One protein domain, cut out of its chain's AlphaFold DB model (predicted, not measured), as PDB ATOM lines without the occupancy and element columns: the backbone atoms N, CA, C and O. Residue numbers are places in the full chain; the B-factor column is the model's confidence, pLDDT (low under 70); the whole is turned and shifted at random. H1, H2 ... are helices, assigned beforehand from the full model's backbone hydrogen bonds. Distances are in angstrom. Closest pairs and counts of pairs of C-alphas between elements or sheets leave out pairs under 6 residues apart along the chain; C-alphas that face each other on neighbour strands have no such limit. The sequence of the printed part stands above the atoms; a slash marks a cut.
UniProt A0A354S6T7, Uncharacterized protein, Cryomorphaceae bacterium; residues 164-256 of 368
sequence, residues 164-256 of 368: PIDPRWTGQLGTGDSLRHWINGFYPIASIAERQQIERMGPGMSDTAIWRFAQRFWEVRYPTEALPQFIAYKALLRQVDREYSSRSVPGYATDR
ATOM      1  N   PRO A 164      24.825  -0.088 -21.703       82.25
ATOM      2  CA  PRO A 164      25.623  -1.168 -22.272       82.25
ATOM      3  C   PRO A 164      26.289  -0.717 -23.573       82.25
ATOM      4  O   PRO A 164      25.644  -0.116 -24.430       82.25
ATOM      5  N   ILE A 165      27.576  -1.022 -23.725       86.31
ATOM      6  CA  ILE A 165      28.327  -0.692 -24.938       86.31
ATOM      7  C   ILE A 165      28.232  -1.879 -25.889       86.31
ATOM      8  O   ILE A 165      28.642  -2.985 -25.532       86.31
ATOM      9  N   ASP A 166      27.727  -1.657 -27.099       90.00
ATOM     10  CA  ASP A 166      27.755  -2.684 -28.138       90.00
ATOM     11  C   ASP A 166      29.202  -2.827 -28.678       90.00
ATOM     12  O   ASP A 166      29.796  -1.837 -29.120       90.00
ATOM     13  N   PRO A 167      29.801  -4.039 -28.665       92.94
ATOM     14  CA  PRO A 167      31.174  -4.280 -29.125       92.94
ATOM     15  C   PRO A 167      31.475  -3.813 -30.556       92.94
ATOM     16  O   PRO A 167      32.630  -3.572 -30.909       92.94
ATOM     17  N   ARG A 168      30.456  -3.660 -31.410       93.50
ATOM     18  CA  ARG A 168      30.635  -3.107 -32.758       93.50
ATOM     19  C   ARG A 168      31.103  -1.652 -32.717       93.50
ATOM     20  O   ARG A 168      31.900  -1.254 -33.567       93.50
ATOM     21  N   TRP A 169      30.672  -0.871 -31.723       94.12
ATOM     22  CA  TRP A 169      31.126   0.509 -31.532       94.12
ATOM     23  C   TRP A 169      32.584   0.571 -31.111       94.12
ATOM     24  O   TRP A 169      33.341   1.349 -31.687       94.12
ATOM     25  N   THR A 170      33.007  -0.270 -30.165       93.56
ATOM     26  CA  THR A 170      34.404  -0.293 -29.707       93.56
ATOM     27  C   THR A 170      35.344  -0.707 -30.839       93.56
ATOM     28  O   THR A 170      36.368  -0.059 -31.051       93.56
ATOM     29  N   GLY A 171      34.955  -1.703 -31.643       93.88
ATOM     30  CA  GLY A 171      35.707  -2.122 -32.827       93.88
ATOM     31  C   GLY A 171      35.827  -1.027 -33.892       93.88
ATOM     32  O   GLY A 171      36.872  -0.889 -34.525       93.88
ATOM     33  N   GLN A 172      34.787  -0.209 -34.078       94.56
ATOM     34  CA  GLN A 172      34.854   0.918 -35.007       94.56
ATOM     35  C   GLN A 172      35.628   2.108 -34.437       94.56
ATOM     36  O   GLN A 172      36.385   2.741 -35.169       94.56
ATOM     37  N   LEU A 173      35.456   2.457 -33.171       93.69
ATOM     38  CA  LEU A 173      36.060   3.661 -32.606       93.69
ATOM     39  C   LEU A 173      37.534   3.466 -32.212       93.69
ATOM     40  O   LEU A 173      38.304   4.423 -32.266       93.69
ATOM     41  N   GLY A 174      37.945   2.243 -31.867       93.88
ATOM     42  CA  GLY A 174      39.282   1.971 -31.336       93.88
ATOM     43  C   GLY A 174      39.482   2.570 -29.940       93.88
ATOM     44  O   GLY A 174      38.518   2.825 -29.226       93.88
ATOM     45  N   THR A 175      40.736   2.791 -29.549       93.88
ATOM     46  CA  THR A 175      41.145   3.278 -28.217       93.88
ATOM     47  C   THR A 175      42.061   4.500 -28.320       93.88
ATOM     48  O   THR A 175      42.543   4.841 -29.408       93.88
ATOM     49  N   GLY A 176      42.309   5.163 -27.187       91.75
ATOM     50  CA  GLY A 176      43.316   6.221 -27.062       91.75
ATOM     51  C   GLY A 176      43.140   7.369 -28.063       91.75
ATOM     52  O   GLY A 176      42.056   7.937 -28.197       91.75
ATOM     53  N   ASP A 177      44.207   7.723 -28.780       90.50
ATOM     54  CA  ASP A 177      44.218   8.893 -29.671       90.50
ATOM     55  C   ASP A 177      43.276   8.748 -30.872       90.50
ATOM     56  O   ASP A 177      42.644   9.721 -31.277       90.50
ATOM     57  N   SER A 178      43.120   7.532 -31.411       90.81
ATOM     58  CA  SER A 178      42.178   7.285 -32.514       90.81
ATOM     59  C   SER A 178      40.737   7.522 -32.072       90.81
ATOM     60  O   SER A 178      39.972   8.168 -32.785       90.81
ATOM     61  N   LEU A 179      40.383   7.052 -30.874       94.50
ATOM     62  CA  LEU A 179      39.074   7.297 -30.279       94.50
ATOM     63  C   LEU A 179      38.830   8.800 -30.102       94.50
ATOM     64  O   LEU A 179      37.811   9.316 -30.552       94.50
ATOM     65  N   ARG A 180      39.790   9.520 -29.512       92.56
ATOM     66  CA  ARG A 180      39.693  10.973 -29.289       92.56
ATOM     67  C   ARG A 180      39.564  11.758 -30.590       92.56
ATOM     68  O   ARG A 180      38.778  12.699 -30.651       92.56
ATOM     69  N   HIS A 181      40.276  11.345 -31.635       93.19
ATOM     70  CA  HIS A 181      40.163  11.933 -32.968       93.19
ATOM     71  C   HIS A 181      38.729  11.858 -33.503       93.19
ATOM     72  O   HIS A 181      38.183  12.878 -33.914       93.19
ATOM     73  N   TRP A 182      38.090  10.682 -33.441       94.88
ATOM     74  CA  TRP A 182      36.707  10.525 -33.914       94.88
ATOM     75  C   TRP A 182      35.717  11.387 -33.136       94.88
ATOM     76  O   TRP A 182      34.829  11.990 -33.727       94.88
ATOM     77  N   ILE A 183      35.896  11.471 -31.822       94.81
ATOM     78  CA  ILE A 183      34.995  12.187 -30.913       94.81
ATOM     79  C   ILE A 183      35.092  13.691 -31.113       94.81
ATOM     80  O   ILE A 183      34.070  14.364 -31.216       94.81
ATOM     81  N   ASN A 184      36.309  14.212 -31.244       94.44
ATOM     82  CA  ASN A 184      36.520  15.608 -31.610       94.44
ATOM     83  C   ASN A 184      35.953  15.901 -33.008       94.44
ATOM     84  O   ASN A 184      35.393  16.970 -33.237       94.44
ATOM     85  N   GLY A 185      36.006  14.921 -33.912       95.25
ATOM     86  CA  GLY A 185      35.341  14.977 -35.209       95.25
ATOM     87  C   GLY A 185      33.818  15.121 -35.140       95.25
ATOM     88  O   GLY A 185      33.232  15.563 -36.117       95.25
ATOM     89  N   PHE A 186      33.156  14.815 -34.016       94.75
ATOM     90  CA  PHE A 186      31.707  15.032 -33.860       94.75
ATOM     91  C   PHE A 186      31.356  16.493 -33.554       94.75
ATOM     92  O   PHE A 186      30.203  16.890 -33.714       94.75
ATOM     93  N   TYR A 187      32.331  17.313 -33.150       92.88
ATOM     94  CA  TYR A 187      32.126  18.712 -32.760       92.88
ATOM     95  C   TYR A 187      31.326  19.555 -33.779       92.88
ATOM     96  O   TYR A 187      30.429  20.296 -33.355       92.88
ATOM     97  N   PRO A 188      31.551  19.444 -35.109       91.75
ATOM     98  CA  PRO A 188      30.821  20.238 -36.103       91.75
ATOM     99  C   PRO A 188      29.308  19.969 -36.122       91.75
ATOM    100  O   PRO A 188      28.521  20.896 -36.301       91.75
ATOM    101  N   ILE A 189      28.894  18.724 -35.864       89.81
ATOM    102  CA  ILE A 189      27.484  18.279 -35.876       89.81
ATOM    103  C   ILE A 189      26.884  18.126 -34.466       89.81
ATOM    104  O   ILE A 189      25.724  17.736 -34.293       89.81
ATOM    105  N   ALA A 190      27.678  18.418 -33.438       87.44
ATOM    106  CA  ALA A 190      27.257  18.407 -32.051       87.44
ATOM    107  C   ALA A 190      26.412  19.647 -31.723       87.44
ATOM    108  O   ALA A 190      26.690  20.759 -32.184       87.44
ATOM    109  N   SER A 191      25.396  19.456 -30.884       77.50
ATOM    110  CA  SER A 191      24.716  20.547 -30.186       77.50
ATOM    111  C   SER A 191      25.676  21.233 -29.211       77.50
ATOM    112  O   SER A 191      26.705  20.675 -28.827       77.50
ATOM    113  N   ILE A 192      25.322  22.427 -28.736       73.25
ATOM    114  CA  ILE A 192      26.112  23.158 -27.726       73.25
ATOM    115  C   ILE A 192      26.359  22.289 -26.480       73.25
ATOM    116  O   ILE A 192      27.458  22.274 -25.930       73.25
ATOM    117  N   ALA A 193      25.352  21.516 -26.073       69.94
ATOM    118  CA  ALA A 193      25.425  20.577 -24.962       69.94
ATOM    119  C   ALA A 193      26.503  19.509 -25.150       69.94
ATOM    120  O   ALA A 193      27.286  19.228 -24.249       69.94
ATOM    121  N   GLU A 194      26.527  18.903 -26.331       82.19
ATOM    122  CA  GLU A 194      27.453  17.827 -26.669       82.19
ATOM    123  C   GLU A 194      28.856  18.363 -26.928       82.19
ATOM    124  O   GLU A 194      29.818  17.704 -26.557       82.19
ATOM    125  N   ARG A 195      28.996  19.581 -27.466       85.31
ATOM    126  CA  ARG A 195      30.296  20.261 -27.587       85.31
ATOM    127  C   ARG A 195      30.962  20.422 -26.224       85.31
ATOM    128  O   ARG A 195      32.107  20.017 -26.062       85.31
ATOM    129  N   GLN A 196      30.212  20.866 -25.215       80.19
ATOM    130  CA  GLN A 196      30.713  20.932 -23.838       80.19
ATOM    131  C   GLN A 196      31.102  19.554 -23.279       80.19
ATOM    132  O   GLN A 196      31.980  19.455 -22.424       80.19
ATOM    133  N   GLN A 197      30.450  18.475 -23.720       79.81
ATOM    134  CA  GLN A 197      30.812  17.114 -23.312       79.81
ATOM    135  C   GLN A 197      32.097  16.648 -23.984       79.81
ATOM    136  O   GLN A 197      32.974  16.133 -23.296       79.81
ATOM    137  N   ILE A 198      32.225  16.876 -25.291       89.00
ATOM    138  CA  ILE A 198      33.430  16.585 -26.070       89.00
ATOM    139  C   ILE A 198      34.631  17.321 -25.461       89.00
ATOM    140  O   ILE A 198      35.655  16.705 -25.192       89.00
ATOM    141  N   GLU A 199      34.480  18.605 -25.128       87.00
ATOM    142  CA  GLU A 199      35.527  19.418 -24.488       87.00
ATOM    143  C   GLU A 199      35.966  18.864 -23.119       87.00
ATOM    144  O   GLU A 199      37.127  18.991 -22.732       87.00
ATOM    145  N   ARG A 200      35.064  18.195 -22.390       82.94
ATOM    146  CA  ARG A 200      35.379  17.527 -21.115       82.94
ATOM    147  C   ARG A 200      36.034  16.164 -21.283       82.94
ATOM    148  O   ARG A 200      36.643  15.678 -20.330       82.94
ATOM    149  N   MET A 201      35.952  15.547 -22.461       84.56
ATOM    150  CA  MET A 201      36.612  14.272 -22.787       84.56
ATOM    151  C   MET A 201      38.109  14.473 -23.072       84.56
ATOM    152  O   MET A 201      38.679  13.900 -24.003       84.56
ATOM    153  N   GLY A 202      38.764  15.287 -22.242       74.75
ATOM    154  CA  GLY A 202      40.177  15.618 -22.340       74.75
ATOM    155  C   GLY A 202      41.110  14.449 -21.994       74.75
ATOM    156  O   GLY A 202      40.655  13.346 -21.643       74.75
ATOM    157  N   PRO A 203      42.433  14.670 -22.098       72.38
ATOM    158  CA  PRO A 203      43.443  13.659 -21.796       72.38
ATOM    159  C   PRO A 203      43.245  13.086 -20.384       72.38
ATOM    160  O   PRO A 203      43.235  13.828 -19.408       72.38
ATOM    161  N   GLY A 204      43.052  11.766 -20.278       76.56
ATOM    162  CA  GLY A 204      42.846  11.064 -19.001       76.56
ATOM    163  C   GLY A 204      41.429  10.533 -18.757       76.56
ATOM    164  O   GLY A 204      41.248   9.694 -17.878       76.56
ATOM    165  N   MET A 205      40.427  10.938 -19.548       84.81
ATOM    166  CA  MET A 205      39.113  10.283 -19.496       84.81
ATOM    167  C   MET A 205      39.194   8.842 -20.024       84.81
ATOM    168  O   MET A 205      39.871   8.594 -21.021       84.81
ATOM    169  N   SER A 206      38.486   7.920 -19.361       88.81
ATOM    170  CA  SER A 206      38.397   6.505 -19.742       88.81
ATOM    171  C   SER A 206      37.753   6.316 -21.118       88.81
ATOM    172  O   SER A 206      36.674   6.854 -21.373       88.81
ATOM    173  N   ASP A 207      38.361   5.469 -21.953       91.69
ATOM    174  CA  ASP A 207      37.829   5.072 -23.265       91.69
ATOM    175  C   ASP A 207      36.394   4.528 -23.171       91.69
ATOM    176  O   ASP A 207      35.566   4.830 -24.024       91.69
ATOM    177  N   THR A 208      36.050   3.827 -22.084       89.75
ATOM    178  CA  THR A 208      34.692   3.324 -21.819       89.75
ATOM    179  C   THR A 208      33.649   4.440 -21.788       89.75
ATOM    180  O   THR A 208      32.573   4.302 -22.370       89.75
ATOM    181  N   ALA A 209      33.955   5.560 -21.127       87.38
ATOM    182  CA  ALA A 209      33.042   6.700 -21.057       87.38
ATOM    183  C   ALA A 209      32.875   7.359 -22.433       87.38
ATOM    184  O   ALA A 209      31.773   7.746 -22.819       87.38
ATOM    185  N   ILE A 210      33.967   7.428 -23.193       91.25
ATOM    186  CA  ILE A 210      33.990   8.025 -24.522       91.25
ATOM    187  C   ILE A 210      33.216   7.154 -25.533       91.25
ATOM    188  O   ILE A 210      32.430   7.682 -26.320       91.25
ATOM    189  N   TRP A 211      33.356   5.823 -25.480       93.25
ATOM    190  CA  TRP A 211      32.558   4.894 -26.291       93.25
ATOM    191  C   TRP A 211      31.060   5.023 -26.018       93.25
ATOM    192  O   TRP A 211      30.276   5.075 -26.963       93.25
ATOM    193  N   ARG A 212      30.659   5.116 -24.743       89.75
ATOM    194  CA  ARG A 212      29.248   5.308 -24.367       89.75
ATOM    195  C   ARG A 212      28.683   6.601 -24.924       89.75
ATOM    196  O   ARG A 212      27.584   6.597 -25.475       89.75
ATOM    197  N   PHE A 213      29.440   7.689 -24.809       89.88
ATOM    198  CA  PHE A 213      29.039   8.959 -25.395       89.88
ATOM    199  C   PHE A 213      28.873   8.845 -26.911       89.88
ATOM    200  O   PHE A 213      27.839   9.257 -27.426       89.88
ATOM    201  N   ALA A 214      29.839   8.249 -27.617       92.94
ATOM    202  CA  ALA A 214      29.756   8.090 -29.065       92.94
ATOM    203  C   ALA A 214      28.524   7.293 -29.490       92.94
ATOM    204  O   ALA A 214      27.773   7.745 -30.345       92.94
ATOM    205  N   GLN A 215      28.295   6.134 -28.875       92.44
ATOM    206  CA  GLN A 215      27.138   5.301 -29.180       92.44
ATOM    207  C   GLN A 215      25.833   6.088 -28.978       92.44
ATOM    208  O   GLN A 215      25.026   6.190 -29.902       92.44
ATOM    209  N   ARG A 216      25.677   6.753 -27.827       87.56
ATOM    210  CA  ARG A 216      24.504   7.589 -27.538       87.56
ATOM    211  C   ARG A 216      24.337   8.730 -28.538       87.56
ATOM    212  O   ARG A 216      23.217   9.005 -28.961       87.56
ATOM    213  N   PHE A 217      25.424   9.420 -28.875       89.19
ATOM    214  CA  PHE A 217      25.415  10.564 -29.785       89.19
ATOM    215  C   PHE A 217      24.694  10.217 -31.093       89.19
ATOM    216  O   PHE A 217      23.887  11.001 -31.595       89.19
ATOM    217  N   TRP A 218      24.933   9.012 -31.606       92.06
ATOM    218  CA  TRP A 218      24.298   8.517 -32.819       92.06
ATOM    219  C   TRP A 218      22.939   7.856 -32.572       92.06
ATOM    220  O   TRP A 218      22.044   8.064 -33.379       92.06
ATOM    221  N   GLU A 219      22.741   7.121 -31.472       87.62
ATOM    222  CA  GLU A 219      21.449   6.491 -31.135       87.62
ATOM    223  C   GLU A 219      20.334   7.509 -30.882       87.62
ATOM    224  O   GLU A 219      19.205   7.300 -31.311       87.62
ATOM    225  N   VAL A 220      20.645   8.643 -30.250       82.38
ATOM    226  CA  VAL A 220      19.663   9.718 -30.037       82.38
ATOM    227  C   VAL A 220      19.240  10.350 -31.366       82.38
ATOM    228  O   VAL A 220      18.074  10.683 -31.544       82.38
ATOM    229  N   ARG A 221      20.178  10.507 -32.309       83.75
ATOM    230  CA  ARG A 221      19.910  11.098 -33.633       83.75
ATOM    231  C   ARG A 221      19.246  10.121 -34.595       83.75
ATOM    232  O   ARG A 221      18.424  10.526 -35.409       83.75
ATOM    233  N   TYR A 222      19.622   8.848 -34.515       86.88
ATOM    234  CA  TYR A 222      19.214   7.795 -35.438       86.88
ATOM    235  C   TYR A 222      18.863   6.520 -34.655       86.88
ATOM    236  O   TYR A 222      19.648   5.569 -34.655       86.88
ATOM    237  N   PRO A 223      17.680   6.459 -34.014       83.25
ATOM    238  CA  PRO A 223      17.319   5.370 -33.099       83.25
ATOM    239  C   PRO A 223      17.418   3.958 -33.688       83.25
ATOM    240  O   PRO A 223      17.696   3.009 -32.963       83.25
ATOM    241  N   THR A 224      17.208   3.807 -34.997       87.75
ATOM    242  CA  THR A 224      17.253   2.506 -35.685       87.75
ATOM    243  C   THR A 224      18.531   2.282 -36.498       87.75
ATOM    244  O   THR A 224      18.922   1.141 -36.707       87.75
ATOM    245  N   GLU A 225      19.217   3.351 -36.921       93.56
ATOM    246  CA  GLU A 225      20.316   3.303 -37.904       93.56
ATOM    247  C   GLU A 225      21.629   3.926 -37.386       93.56
ATOM    248  O   GLU A 225      22.508   4.296 -38.165       93.56
ATOM    249  N   ALA A 226      21.797   4.044 -36.065       93.44
ATOM    250  CA  ALA A 226      22.921   4.739 -35.430       93.44
ATOM    251  C   ALA A 226      24.306   4.293 -35.922       93.44
ATOM    252  O   ALA A 226      25.131   5.119 -36.318       93.44
ATOM    253  N   LEU A 227      24.570   2.984 -35.905       94.94
ATOM    254  CA  LEU A 227      25.879   2.440 -36.265       94.94
ATOM    255  C   LEU A 227      26.187   2.601 -37.771       94.94
ATOM    256  O   LEU A 227      27.281   3.079 -38.084       94.94
ATOM    257  N   PRO A 228      25.275   2.269 -38.712       97.38
ATOM    258  CA  PRO A 228      25.451   2.593 -40.130       97.38
ATOM    259  C   PRO A 228      25.715   4.082 -40.398       97.38
ATOM    260  O   PRO A 228      26.641   4.409 -41.142       97.38
ATOM    261  N   GLN A 229      24.962   4.981 -39.755       96.00
ATOM    262  CA  GLN A 229      25.135   6.431 -39.910       96.00
ATOM    263  C   GLN A 229      26.499   6.902 -39.397       96.00
ATOM    264  O   GLN A 229      27.201   7.647 -40.082       96.00
ATOM    265  N   PHE A 230      26.940   6.390 -38.247       96.75
ATOM    266  CA  PHE A 230      28.286   6.652 -37.749       96.75
ATOM    267  C   PHE A 230      29.371   6.156 -38.713       96.75
ATOM    268  O   PHE A 230      30.339   6.870 -38.958       96.75
ATOM    269  N   ILE A 231      29.235   4.955 -39.281       97.31
ATOM    270  CA  ILE A 231      30.217   4.415 -40.234       97.31
ATOM    271  C   ILE A 231      30.318   5.310 -41.477       97.31
ATOM    272  O   ILE A 231      31.432   5.607 -41.922       97.31
ATOM    273  N   ALA A 232      29.184   5.785 -42.001       96.62
ATOM    274  CA  ALA A 232      29.155   6.738 -43.108       96.62
ATOM    275  C   ALA A 232      29.835   8.065 -42.728       96.62
ATOM    276  O   ALA A 232      30.719   8.541 -43.445       96.62
ATOM    277  N   TYR A 233      29.515   8.619 -41.558       96.31
ATOM    278  CA  TYR A 233      30.136   9.851 -41.070       96.31
ATOM    279  C   TYR A 233      31.638   9.701 -40.809       96.31
ATOM    280  O   TYR A 233      32.429  10.588 -41.113       96.31
ATOM    281  N   LYS A 234      32.079   8.550 -40.308       96.44
ATOM    282  CA  LYS A 234      33.496   8.242 -40.114       96.44
ATOM    283  C   LYS A 234      34.252   8.187 -41.446       96.44
ATOM    284  O   LYS A 234      35.414   8.591 -41.507       96.44
ATOM    285  N   ALA A 235      33.621   7.705 -42.518       96.81
ATOM    286  CA  ALA A 235      34.193   7.779 -43.862       96.81
ATOM    287  C   ALA A 235      34.307   9.235 -44.347       96.81
ATOM    288  O   ALA A 235      35.349   9.611 -44.888       96.81
ATOM    289  N   LEU A 236      33.294  10.062 -44.071       96.00
ATOM    290  CA  LEU A 236      33.309  11.500 -44.351       96.00
ATOM    291  C   LEU A 236      34.425  12.226 -43.585       96.00
ATOM    292  O   LEU A 236      35.181  12.989 -44.180       96.00
ATOM    293  N   LEU A 237      34.598  11.934 -42.292       96.50
ATOM    294  CA  LEU A 237      35.692  12.466 -41.476       96.50
ATOM    295  C   LEU A 237      37.057  12.133 -42.077       96.50
ATOM    296  O   LEU A 237      37.894  13.016 -42.225       96.50
ATOM    297  N   ARG A 238      37.269  10.883 -42.507       96.38
ATOM    298  CA  ARG A 238      38.518  10.479 -43.175       96.38
ATOM    299  C   ARG A 238      38.759  11.240 -44.474       96.38
ATOM    300  O   ARG A 238      39.903  11.579 -44.775       96.38
ATOM    301  N   GLN A 239      37.707  11.489 -45.252       96.38
ATOM    302  CA  GLN A 239      37.806  12.301 -46.461       96.38
ATOM    303  C   GLN A 239      38.218  13.738 -46.116       96.38
ATOM    304  O   GLN A 239      39.166  14.257 -46.705       96.38
ATOM    305  N   VAL A 240      37.554  14.340 -45.131       96.12
ATOM    306  CA  VAL A 240      37.831  15.696 -44.644       96.12
ATOM    307  C   VAL A 240      39.249  15.815 -44.099       96.12
ATOM    308  O   VAL A 240      39.956  16.762 -44.437       96.12
ATOM    309  N   ASP A 241      39.718  14.833 -43.334       95.12
ATOM    310  CA  ASP A 241      41.097  14.802 -42.858       95.12
ATOM    311  C   ASP A 241      42.089  14.716 -44.017       95.12
ATOM    312  O   ASP A 241      43.083  15.439 -44.032       95.12
ATOM    313  N   ARG A 242      41.826  13.890 -45.030       94.62
ATOM    314  CA  ARG A 242      42.707  13.787 -46.198       94.62
ATOM    315  C   ARG A 242      42.773  15.093 -46.998       94.62
ATOM    316  O   ARG A 242      43.831  15.429 -47.528       94.62
ATOM    317  N   GLU A 243      41.651  15.790 -47.134       92.62
ATOM    318  CA  GLU A 243      41.528  16.966 -48.001       92.62
ATOM    319  C   GLU A 243      41.952  18.265 -47.316       92.62
ATOM    320  O   GLU A 243      42.603  19.101 -47.949       92.62
ATOM    321  N   TYR A 244      41.627  18.420 -46.032       93.19
ATOM    322  CA  TYR A 244      41.748  19.694 -45.329       93.19
ATOM    323  C   TYR A 244      42.759  19.694 -44.180       93.19
ATOM    324  O   TYR A 244      43.078  20.776 -43.695       93.19
ATOM    325  N   SER A 245      43.311  18.550 -43.754       91.94
ATOM    326  CA  SER A 245      44.326  18.561 -42.687       91.94
ATOM    327  C   SER A 245      45.586  19.325 -43.088       91.94
ATOM    328  O   SER A 245      46.034  19.320 -44.241       91.94
ATOM    329  N   SER A 246      46.235  19.890 -42.077       85.75
ATOM    330  CA  SER A 246      47.603  20.393 -42.158       85.75
ATOM    331  C   SER A 246      48.514  19.676 -41.175       85.75
ATOM    332  O   SER A 246      48.098  18.791 -40.434       85.75
ATOM    333  N   ARG A 247      49.792  20.069 -41.158       82.19
ATOM    334  CA  ARG A 247      50.795  19.481 -40.265       82.19
ATOM    335  C   ARG A 247      50.440  19.628 -38.779       82.19
ATOM    336  O   ARG A 247      50.881  18.801 -37.990       82.19
ATOM    337  N   SER A 248      49.700  20.670 -38.406       83.88
ATOM    338  CA  SER A 248      49.374  20.989 -37.010       83.88
ATOM    339  C   SER A 248      47.887  20.902 -36.674       83.88
ATOM    340  O   SER A 248      47.559  20.875 -35.493       83.88
ATOM    341  N   VAL A 249      46.993  20.870 -37.668       89.25
ATOM    342  CA  VAL A 249      45.539  20.908 -37.447       89.25
ATOM    343  C   VAL A 249      44.872  19.764 -38.219       89.25
ATOM    344  O   VAL A 249      45.058  19.696 -39.440       89.25
ATOM    345  N   PRO A 250      44.112  18.873 -37.550       92.88
ATOM    346  CA  PRO A 250      43.344  17.835 -38.232       92.88
ATOM    347  C   PRO A 250      42.217  18.457 -39.063       92.88
ATOM    348  O   PRO A 250      41.726  19.542 -38.749       92.88
ATOM    349  N   GLY A 251      41.786  17.775 -40.121       93.81
ATOM    350  CA  GLY A 251      40.859  18.325 -41.107       93.81
ATOM    351  C   GLY A 251      39.549  18.783 -40.484       93.81
ATOM    352  O   GLY A 251      39.118  19.899 -40.770       93.81
ATOM    353  N   TYR A 252      38.969  17.996 -39.572       94.12
ATOM    354  CA  TYR A 252      37.720  18.360 -38.884       94.12
ATOM    355  C   TYR A 252      37.804  19.667 -38.075       94.12
ATOM    356  O   TYR A 252      36.774  20.282 -37.814       94.12
ATOM    357  N   ALA A 253      39.012  20.078 -37.667       92.75
ATOM    358  CA  ALA A 253      39.257  21.288 -36.884       92.75
ATOM    359  C   ALA A 253      39.638  22.500 -37.751       92.75
ATOM    360  O   ALA A 253      39.786  23.601 -37.231       92.75
ATOM    361  N   THR A 254      39.811  22.317 -39.061       94.44
ATOM    362  CA  THR A 254      39.964  23.439 -39.998       94.44
ATOM    363  C   THR A 254      38.607  24.036 -40.342       94.44
ATOM    364  O   THR A 254      37.611  23.316 -40.352       94.44
ATOM    365  N   ASP A 255      38.552  25.317 -40.706       94.50
ATOM    366  CA  ASP A 255      37.274  25.958 -41.042       94.50
ATOM    367  C   ASP A 255      36.573  25.287 -42.223       94.50
ATOM    368  O   ASP A 255      35.375  25.014 -42.154       94.50
ATOM    369  N   ARG A 256      37.321  24.948 -43.282       94.88
ATOM    370  CA  ARG A 256      36.771  24.211 -44.430       94.88
ATOM    371  C   ARG A 256      36.258  22.836 -44.024       94.88
ATOM    372  O   ARG A 256      35.141  22.479 -44.381       94.88
TER     373      ARG A 256
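Overview. This is residues 164 to 256 of the 368 residues of an uncharacterized protein of Cryomorphaceae bacterium (UniProt A0A354S6T7). The longest helix, H5, makes one arm of an L, and H4 meets its beginning at the corner as the other arm. The short helix H2 lies in the angle between them, nearest the middle, while H1 packs across H4 to one side of that angle; H3 lies beyond H2, away from H5, and residues 245 to 256 fold back by the far end of H5. The 93 printed residues hold five named helices, H1 to H5 in chain order, and no named strand: all helix. The whole is compact, with a radius of gyration of the C-alphas of 12.7 A and spans of 37 by 29 by 26 A.

Arrangement. Start at H5, residues 226 to 244; its residues 226 to 230 alone touch H4, residues 207 to 221, about perpendicular at 74 degrees, with C-alphas Trp 218 and Ala 226 closest at 4.8 A. H4 is the hub, touching three helices. H2, residues 176 to 184, touches it at a shallow tilt of 27 degrees, the same way; C-alphas Gly 176 and Asp 207 are closest, 6.8 A. H1, residues 167 to 173, touches H4 about perpendicular at 84 degrees, closest at C-alphas Thr 170 and Trp 211, 6.5 A. H3, residues 192 to 200, is near H4 and apart from H5. In H1, H2, H3 and H5 every O i to N i+4 pair is within hydrogen-bond range; in H4, 10 of 11 are.

Along the chain. Find C-alpha 226 at (22.921, 4.739, -35.430); H5 runs 26.0 A to C-alpha 244 at (41.748, 19.694, -45.329). H4 spans 21.6 A, H3 12.7 A, H2 12.4 A and H1 10.0 A, beginning at C-alpha 167, (31.174, -4.280, -29.125).

Size, cuts and confidence. The C-alphas of Thr 224 and Arg 247 are farthest apart, 37.9 A. The printed part has no cut and no long link. Its mean pLDDT is 90.1; look at residue 193 for the one value under 70.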